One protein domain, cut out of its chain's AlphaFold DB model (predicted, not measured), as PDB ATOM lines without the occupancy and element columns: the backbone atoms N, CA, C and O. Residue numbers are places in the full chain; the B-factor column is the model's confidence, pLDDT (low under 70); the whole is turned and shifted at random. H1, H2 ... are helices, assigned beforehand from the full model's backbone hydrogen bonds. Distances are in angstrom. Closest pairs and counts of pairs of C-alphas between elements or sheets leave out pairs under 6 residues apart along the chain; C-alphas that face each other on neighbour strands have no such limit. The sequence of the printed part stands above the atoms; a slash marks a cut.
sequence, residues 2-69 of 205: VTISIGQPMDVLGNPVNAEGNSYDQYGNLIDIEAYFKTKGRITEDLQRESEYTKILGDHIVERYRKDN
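Overview. This is residues 2 to 69 of the 205 residues of the protein "Glycerol acyltransferase" of Saprospiraceae bacterium (UniProt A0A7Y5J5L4). This piece has little regular structure: a long winding stretch, residues 2 to 32, leads to the short helix H1 and a small turn, from which the chain folds back in one long helix, H2, that ends near where the printed part began. H2 runs along the longest axis. The printed part has 68 residues, of which 27 are in two named helices, H1 then H2, with no named strand; the class is all helix. It is loose, with a radius of gyration of the C-alphas of 13.8 A, and spans 49 by 25 by 21 A.

Arrangement. Go first to H1, residues 33 to 37; past it, residues 38 to 39 pair with residues 42 to 43, antiparallel. H2, residues 47 to 68, follows after a short link of 9 residues. H1 and H2 are near each other, with closest C-alphas 8.4 A apart. In H2 every O i to N i+4 pair is within hydrogen-bond range; in H1 it is 0 of 1, beside 2 of 2 O i to N i+3 pairs.

Along the chain. Find C-alpha 33 at (122.980, 116.844, 95.574); H1 runs 7.5 A. H2 runs 30.4 A from (138.374, 112.126, 91.238) to C-alpha 68 at (124.462, 107.197, 117.759).

Size, cuts and confidence. The C-alphas farthest apart, of Val 2 and Lys 40, stand 50.1 A apart. The printed part has no cut, and no printed residue is under 70 in pLDDT.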
ATOM      1  N   VAL A   2     119.343  92.495 123.231       75.69
ATOM      2  CA  VAL A   2     119.944  93.035 121.995       75.69
ATOM      3  C   VAL A   2     119.604  94.516 121.891       75.69
ATOM      4  O   VAL A   2     118.464  94.884 121.624       75.69
ATOM      5  N   THR A   3     120.609  95.371 122.064       82.19
ATOM      6  CA  THR A   3     120.459  96.827 121.965       82.19
ATOM      7  C   THR A   3     120.761  97.297 120.543       82.19
ATOM      8  O   THR A   3     121.858  97.069 120.031       82.19
ATOM      9  N   ILE A   4     119.802  97.971 119.902       86.00
ATOM     10  CA  ILE A   4     119.949  98.521 118.546       86.00
ATOM     11  C   ILE A   4     119.678 100.025 118.585       86.00
ATOM     12  O   ILE A   4     118.663 100.468 119.116       86.00
ATOM     13  N   SER A   5     120.575 100.799 117.978       88.19
ATOM     14  CA  SER A   5     120.406 102.230 117.719       88.19
ATOM     15  C   SER A   5     120.448 102.453 116.218       88.19
ATOM     16  O   SER A   5     121.374 101.993 115.549       88.19
ATOM     17  N   ILE A   6     119.450 103.159 115.692       88.62
ATOM     18  CA  ILE A   6     119.441 103.627 114.307       88.62
ATOM     19  C   ILE A   6     119.726 105.127 114.349       88.62
ATOM     20  O   ILE A   6     119.039 105.878 115.044       88.62
ATOM     21  N   GLY A   7     120.792 105.536 113.663       89.81
ATOM     22  CA  GLY A   7     121.220 106.928 113.597       89.81
ATOM     23  C   GLY A   7     120.426 107.766 112.599       89.81
ATOM     24  O   GLY A   7     119.567 107.257 111.881       89.81
ATOM     25  N   GLN A   8     120.747 109.059 112.539       90.19
ATOM     26  CA  GLN A   8     120.207 109.976 111.533       90.19
ATOM     27  C   GLN A   8     120.637 109.515 110.129       90.19
ATOM     28  O   GLN A   8     121.842 109.441 109.877       90.19
ATOM     29  N   PRO A   9     119.695 109.236 109.206       93.44
ATOM     30  CA  PRO A   9     120.026 108.965 107.813       93.44
ATOM     31  C   PRO A   9     120.794 110.129 107.189       93.44
ATOM     32  O   PRO A   9     120.478 111.293 107.463       93.44
ATOM     33  N   MET A  10     121.770 109.807 106.340       95.12
ATOM     34  CA  MET A  10     122.587 110.783 105.623       95.12
ATOM     35  C   MET A  10     122.740 110.430 104.141       95.12
ATOM     36  O   MET A  10     122.600 109.264 103.763       95.12
ATOM     37  N   ASP A  11     123.024 111.433 103.313       95.31
ATOM     38  CA  ASP A  11     123.308 111.273 101.887       95.31
ATOM     39  C   ASP A  11     124.782 110.896 101.616       95.31
ATOM     40  O   ASP A  11     125.579 110.676 102.528       95.31
ATOM     41  N   VAL A  12     125.162 110.838 100.336       93.44
ATOM     42  CA  VAL A  12     126.530 110.505  99.886       93.44
ATOM     43  C   VAL A  12     127.581 111.585 100.188       93.44
ATOM     44  O   VAL A  12     128.763 111.371  99.932       93.44
ATOM     45  N   LEU A  13     127.169 112.737 100.713       94.12
ATOM     46  CA  LEU A  13     128.029 113.829 101.179       94.12
ATOM     47  C   LEU A  13     127.988 113.963 102.718       94.12
ATOM     48  O   LEU A  13     128.713 114.774 103.294       94.12
ATOM     49  N   GLY A  14     127.171 113.149 103.394       94.75
ATOM     50  CA  GLY A  14     126.981 113.142 104.843       94.75
ATOM     51  C   GLY A  14     125.946 114.149 105.356       94.75
ATOM     52  O   GLY A  14     125.854 114.353 106.565       94.75
ATOM     53  N   ASN A  15     125.144 114.759 104.481       95.69
ATOM     54  CA  ASN A  15     124.065 115.660 104.894       95.69
ATOM     55  C   ASN A  15     122.867 114.870 105.442       95.69
ATOM     56  O   ASN A  15     122.569 113.800 104.912       95.69
ATOM     57  N   PRO A  16     122.131 115.382 106.445       95.25
ATOM     58  CA  PRO A  16     120.936 114.728 106.972       95.25
ATOM     59  C   PRO A  16     119.836 114.564 105.916       95.25
ATOM     60  O   PRO A  16     119.514 115.488 105.168       95.25
ATOM     61  N   VAL A  17     119.217 113.383 105.924       95.88
ATOM     62  CA  VAL A  17     118.130 112.992 105.019       95.88
ATOM     63  C   VAL A  17     116.842 112.748 105.802       95.88
ATOM     64  O   VAL A  17     116.855 112.121 106.866       95.88
ATOM     65  N   ASN A  18     115.719 113.244 105.284       94.62
ATOM     66  CA  ASN A  18     114.397 113.015 105.868       94.62
ATOM     67  C   ASN A  18     113.740 111.712 105.354       94.62
ATOM     68  O   ASN A  18     114.305 110.987 104.538       94.62
ATOM     69  N   ALA A  19     112.525 111.407 105.819       93.81
ATOM     70  CA  ALA A  19     111.813 110.181 105.441       93.81
ATOM     71  C   ALA A  19     111.445 110.109 103.945       93.81
ATOM     72  O   ALA A  19     111.308 109.016 103.398       93.81
ATOM     73  N   GLU A  20     111.310 111.255 103.276       94.94
ATOM     74  CA  GLU A  20     111.019 111.352 101.844       94.94
ATOM     75  C   GLU A  20     112.281 111.273 100.964       94.94
ATOM     76  O   GLU A  20     112.167 111.278  99.739       94.94
ATOM     77  N   GLY A  21     113.476 111.190 101.559       92.31
ATOM     78  CA  GLY A  21     114.751 111.150 100.836       92.31
ATOM     79  C   GLY A  21     115.330 112.527 100.489       92.31
ATOM     80  O   GLY A  21     116.303 112.612  99.742       92.31
ATOM     81  N   ASN A  22     114.764 113.610 101.026       95.88
ATOM     82  CA  ASN A  22     115.279 114.963 100.827       95.88
ATOM     83  C   ASN A  22     116.485 115.220 101.730       95.88
ATOM     84  O   ASN A  22     116.440 114.912 102.922       95.88
ATOM     85  N   SER A  23     117.532 115.821 101.165       96.81
ATOM     86  CA  SER A  23     118.779 116.145 101.870       96.81
ATOM     87  C   SER A  23     118.806 117.609 102.287       96.81
ATOM     88  O   SER A  23     118.341 118.472 101.538       96.81
ATOM     89  N   TYR A  24     119.347 117.885 103.473       96.50
ATOM     90  CA  TYR A  24     119.329 119.214 104.079       96.50
ATOM     91  C   TYR A  24     120.709 119.656 104.547       96.50
ATOM     92  O   TYR A  24     121.468 118.851 105.072       96.50
ATOM     93  N   ASP A  25     121.026 120.941 104.409       92.25
ATOM     94  CA  ASP A  25     122.249 121.500 104.988       92.25
ATOM     95  C   ASP A  25     122.127 121.690 106.512       92.25
ATOM     96  O   ASP A  25     121.072 121.489 107.118       92.25
ATOM     97  N   GLN A  26     123.218 122.128 107.144       86.62
ATOM     98  CA  GLN A  26     123.262 122.430 108.582       86.62
ATOM     99  C   GLN A  26     122.272 123.524 109.039       86.62
ATOM    100  O   GLN A  26     122.027 123.663 110.235       86.62
ATOM    101  N   TYR A  27     121.721 124.311 108.110       92.56
ATOM    102  CA  TYR A  27     120.744 125.369 108.373       92.56
ATOM    103  C   TYR A  27     119.303 124.935 108.053       92.56
ATOM    104  O   TYR A  27     118.375 125.716 108.266       92.56
ATOM    105  N   GLY A  28     119.099 123.707 107.566       92.19
ATOM    106  CA  GLY A  28     117.792 123.168 107.194       92.19
ATOM    107  C   GLY A  28     117.325 123.541 105.785       92.19
ATOM    108  O   GLY A  28     116.137 123.407 105.490       92.19
ATOM    109  N   ASN A  29     118.216 123.997 104.901       95.25
ATOM    110  CA  ASN A  29     117.876 124.254 103.499       95.25
ATOM    111  C   ASN A  29     117.966 122.973 102.671       95.25
ATOM    112  O   ASN A  29     118.872 122.169 102.868       95.25
ATOM    113  N   LEU A  30     117.058 122.818 101.706       96.56
ATOM    114  CA  LEU A  30     117.075 121.696 100.767       96.56
ATOM    115  C   LEU A  30     118.335 121.741  99.887       96.56
ATOM    116  O   LEU A  30     118.644 122.779  99.296       96.56
ATOM    117  N   ILE A  31     119.019 120.606  99.755       94.75
ATOM    118  CA  ILE A  31     120.213 120.450  98.921       94.75
ATOM    119  C   ILE A  31     119.852 119.725  97.621       94.75
ATOM    120  O   ILE A  31     119.319 118.616  97.640       94.75
ATOM    121  N   ASP A  32     120.219 120.318  96.483       93.62
ATOM    122  CA  ASP A  32     120.325 119.589  95.216       93.62
ATOM    123  C   ASP A  32     121.693 118.899  95.147       93.62
ATOM    124  O   ASP A  32     122.692 119.496  94.741       93.62
ATOM    125  N   ILE A  33     121.742 117.634  95.568       92.81
ATOM    126  CA  ILE A  33     122.980 116.844  95.574       92.81
ATOM    127  C   ILE A  33     123.555 116.715  94.159       92.81
ATOM    128  O   ILE A  33     124.772 116.736  93.981       92.81
ATOM    129  N   GLU A  34     122.707 116.618  93.131       92.44
ATOM    130  CA  GLU A  34     123.149 116.419  91.749       92.44
ATOM    131  C   GLU A  34     124.026 117.587  91.273       92.44
ATOM    132  O   GLU A  34     124.977 117.394  90.509       92.44
ATOM    133  N   ALA A  35     123.750 118.800  91.762       92.12
ATOM    134  CA  ALA A  35     124.531 119.992  91.454       92.12
ATOM    135  C   ALA A  35     126.013 119.854  91.847       92.12
ATOM    136  O   ALA A  35     126.874 120.356  91.123       92.12
ATOM    137  N   TYR A  36     126.332 119.117  92.917       91.50
ATOM    138  CA  TYR A  36     127.708 118.911  93.397       91.50
ATOM    139  C   TYR A  36     128.551 118.046  92.460       91.50
ATOM    140  O   TYR A  36     129.783 118.119  92.502       91.50
ATOM    141  N   PHE A  37     127.901 117.259  91.598       94.44
ATOM    142  CA  PHE A  37     128.551 116.356  90.650       94.44
ATOM    143  C   PHE A  37     128.559 116.899  89.212       94.44
ATOM    144  O   PHE A  37     129.158 116.290  88.320       94.44
ATOM    145  N   LYS A  38     127.955 118.071  88.967       94.25
ATOM    146  CA  LYS A  38     127.873 118.690  87.637       94.25
ATOM    147  C   LYS A  38     129.075 119.588  87.325       94.25
ATOM    148  O   LYS A  38     129.422 120.479  88.088       94.25
ATOM    149  N   THR A  39     129.619 119.443  86.119       90.62
ATOM    150  CA  THR A  39     130.534 120.400  85.482       90.62
ATOM    151  C   THR A  39     129.924 120.846  84.160       90.62
ATOM    152  O   THR A  39     129.537 120.021  83.333       90.62
ATOM    153  N   LYS A  40     129.803 122.163  83.938       90.94
ATOM    154  CA  LYS A  40     129.137 122.730  82.741       90.94
ATOM    155  C   LYS A  40     127.729 122.142  82.503       90.94
ATOM    156  O   LYS A  40     127.341 121.874  81.368       90.94
ATOM    157  N   GLY A  41     126.977 121.920  83.585       91.62
ATOM    158  CA  GLY A  41     125.597 121.423  83.545       91.62
ATOM    159  C   GLY A  41     125.440 119.923  83.275       91.62
ATOM    160  O   GLY A  41     124.312 119.463  83.125       91.62
ATOM    161  N   ARG A  42     126.531 119.151  83.213       93.19
ATOM    162  CA  ARG A  42     126.496 117.691  83.042       93.19
ATOM    163  C   ARG A  42     127.187 117.021  84.211       93.19
ATOM    164  O   ARG A  42     128.214 117.526  84.652       93.19
ATOM    165  N   ILE A  43     126.656 115.898  84.687       93.00
ATOM    166  CA  ILE A  43     127.369 115.066  85.658       93.00
ATOM    167  C   ILE A  43     128.680 114.615  85.010       93.00
ATOM    168  O   ILE A  43     128.682 114.095  83.892       93.00
ATOM    169  N   THR A  44     129.789 114.865  85.694       94.75
ATOM    170  CA  THR A  44     131.128 114.488  85.242       94.75
ATOM    171  C   THR A  44     131.880 113.859  86.394       94.75
ATOM    172  O   THR A  44     131.855 114.419  87.489       94.75
ATOM    173  N   GLU A  45     132.589 112.771  86.121       93.56
ATOM    174  CA  GLU A  45     133.551 112.188  87.053       93.56
ATOM    175  C   GLU A  45     134.699 113.177  87.304       93.56
ATOM    176  O   GLU A  45     135.284 113.720  86.359       93.56
ATOM    177  N   ASP A  46     134.984 113.438  88.576       95.44
ATOM    178  CA  ASP A  46     136.106 114.265  89.025       95.44
ATOM    179  C   ASP A  46     136.683 113.658  90.305       95.44
ATOM    180  O   ASP A  46     136.196 113.907  91.411       95.44
ATOM    181  N   LEU A  47     137.746 112.867  90.142       94.44
ATOM    182  CA  LEU A  47     138.374 112.126  91.238       94.44
ATOM    183  C   LEU A  47     138.929 113.033  92.338       94.44
ATOM    184  O   LEU A  47     138.981 112.627  93.498       94.44
ATOM    185  N   GLN A  48     139.359 114.253  92.003       95.50
ATOM    186  CA  GLN A  48     139.879 115.177  93.005       95.50
ATOM    187  C   GLN A  48     138.739 115.682  93.890       95.50
ATOM    188  O   GLN A  48     138.823 115.599  95.114       95.50
ATOM    189  N   ARG A  49     137.651 116.154  93.275       94.56
ATOM    190  CA  ARG A  49     136.448 116.610  93.984       94.56
ATOM    191  C   ARG A  49     135.809 115.482  94.798       94.56
ATOM    192  O   ARG A  49     135.469 115.676  95.961       94.56
ATOM    193  N   GLU A  50     135.676 114.301  94.207       94.88
ATOM    194  CA  GLU A  50     135.075 113.129  94.854       94.88
ATOM    195  C   GLU A  50     135.921 112.617  96.026       94.88
ATOM    196  O   GLU A  50     135.369 112.161  97.030       94.88
ATOM    197  N   SER A  51     137.251 112.752  95.955       96.38
ATOM    198  CA  SER A  51     138.128 112.459  97.091       96.38
ATOM    199  C   SER A  51     137.847 113.382  98.278       96.38
ATOM    200  O   SER A  51     137.776 112.899  99.407       96.38
ATOM    201  N   GLU A  52     137.628 114.680  98.048       96.75
ATOM    202  CA  GLU A  52     137.261 115.614  99.121       96.75
ATOM    203  C   GLU A  52     135.875 115.307  99.700       96.75
ATOM    204  O   GLU A  52     135.714 115.264 100.919       96.75
ATOM    205  N   TYR A  53     134.889 114.994  98.856       95.62
ATOM    206  CA  TYR A  53     133.558 114.582  99.321       95.62
ATOM    207  C   TYR A  53     133.605 113.304 100.160       95.62
ATOM    208  O   TYR A  53     132.948 113.219 101.194       95.62
ATOM    209  N   THR A  54     134.431 112.334  99.764       95.50
ATOM    210  CA  THR A  54     134.618 111.091 100.523       95.50
ATOM    211  C   THR A  54     135.232 111.355 101.897       95.50
ATOM    212  O   THR A  54     134.834 110.719 102.871       95.50
ATOM    213  N   LYS A  55     136.176 112.303 102.006       96.38
ATOM    214  CA  LYS A  55     136.742 112.707 103.306       96.38
ATOM    215  C   LYS A  55     135.671 113.324 104.204       96.38
ATOM    216  O   LYS A  55     135.523 112.879 105.335       96.38
ATOM    217  N   ILE A  56     134.891 114.267 103.672       94.88
ATOM    218  CA  ILE A  56     133.787 114.912 104.400       94.88
ATOM    219  C   ILE A  56     132.765 113.872 104.879       94.88
ATOM    220  O   ILE A  56     132.380 113.871 106.046       94.88
ATOM    221  N   LEU A  57     132.363 112.943 104.005       96.12
ATOM    222  CA  LEU A  57     131.475 111.841 104.377       96.12
ATOM    223  C   LEU A  57     132.088 110.984 105.493       96.12
ATOM    224  O   LEU A  57     131.393 110.620 106.439       96.12
ATOM    225  N   GLY A  58     133.383 110.672 105.406       96.38
ATOM    226  CA  GLY A  58     134.109 109.936 106.439       96.38
ATOM    227  C   GLY A  58     134.044 110.621 107.805       96.38
ATOM    228  O   GLY A  58     133.737 109.962 108.801       96.38
ATOM    229  N   ASP A  59     134.253 111.936 107.846       95.00
ATOM    230  CA  ASP A  59     134.165 112.730 109.075       95.00
ATOM    231  C   ASP A  59     132.748 112.689 109.671       95.00
ATOM    232  O   ASP A  59     132.587 112.406 110.862       95.00
ATOM    233  N   HIS A  60     131.711 112.858 108.842       94.81
ATOM    234  CA  HIS A  60     130.315 112.751 109.277       94.81
ATOM    235  C   HIS A  60     129.956 111.341 109.773       94.81
ATOM    236  O   HIS A  60     129.261 111.200 110.781       94.81
ATOM    237  N   ILE A  61     130.451 110.281 109.124       94.19
ATOM    238  CA  ILE A  61     130.244 108.897 109.579       94.19
ATOM    239  C   ILE A  61     130.867 108.691 110.961       94.19
ATOM    240  O   ILE A  61     130.223 108.110 111.833       94.19
ATOM    241  N   VAL A  62     132.094 109.167 111.190       92.94
ATOM    242  CA  VAL A  62     132.765 109.051 112.496       92.94
ATOM    243  C   VAL A  62     132.020 109.845 113.569       92.94
ATOM    244  O   VAL A  62     131.819 109.342 114.678       92.94
ATOM    245  N   GLU A  63     131.575 111.061 113.250       92.31
ATOM    246  CA  GLU A  63     130.768 111.884 114.151       92.31
ATOM    247  C   GLU A  63     129.462 111.176 114.537       92.31
ATOM    248  O   GLU A  63     129.162 111.023 115.726       92.31
ATOM    249  N   ARG A  64     128.697 110.694 113.550       92.50
ATOM    250  CA  ARG A  64     127.438 109.980 113.793       92.50
ATOM    251  C   ARG A  64     127.654 108.672 114.522       92.50
ATOM    252  O   ARG A  64     126.897 108.375 115.436       92.50
ATOM    253  N   TYR A  65     128.707 107.927 114.196       90.94
ATOM    254  CA  TYR A  65     129.056 106.708 114.916       90.94
ATOM    255  C   TYR A  65     129.241 106.972 116.412       90.94
ATOM    256  O   TYR A  65     128.764 106.186 117.222       90.94
ATOM    257  N   ARG A  66     129.882 108.085 116.793       90.56
ATOM    258  CA  ARG A  66     130.021 108.481 118.204       90.56
ATOM    259  C   ARG A  66     128.673 108.838 118.835       90.56
ATOM    260  O   ARG A  66     128.318 108.269 119.862       90.56
ATOM    261  N   LYS A  67     127.904 109.715 118.185       92.50
ATOM    262  CA  LYS A  67     126.615 110.213 118.699       92.50
ATOM    263  C   LYS A  67     125.533 109.143 118.798       92.50
ATOM    264  O   LYS A  67     124.711 109.169 119.707       92.50
ATOM    265  N   ASP A  68     125.505 108.215 117.850       92.19
ATOM    266  CA  ASP A  68     124.462 107.197 117.759       92.19
ATOM    267  C   ASP A  68     124.816 105.894 118.465       92.19
ATOM    268  O   ASP A  68     123.933 105.055 118.655       92.19
ATOM    269  N   ASN A  69     126.069 105.713 118.876       88.81
ATOM    270  CA  ASN A  69     126.460 104.552 119.650       88.81
ATOM    271  C   ASN A  69     125.829 104.577 121.048       88.81
ATOM    272  O   ASN A  69     125.897 105.587 121.744       88.81
TER     273      ASN A  69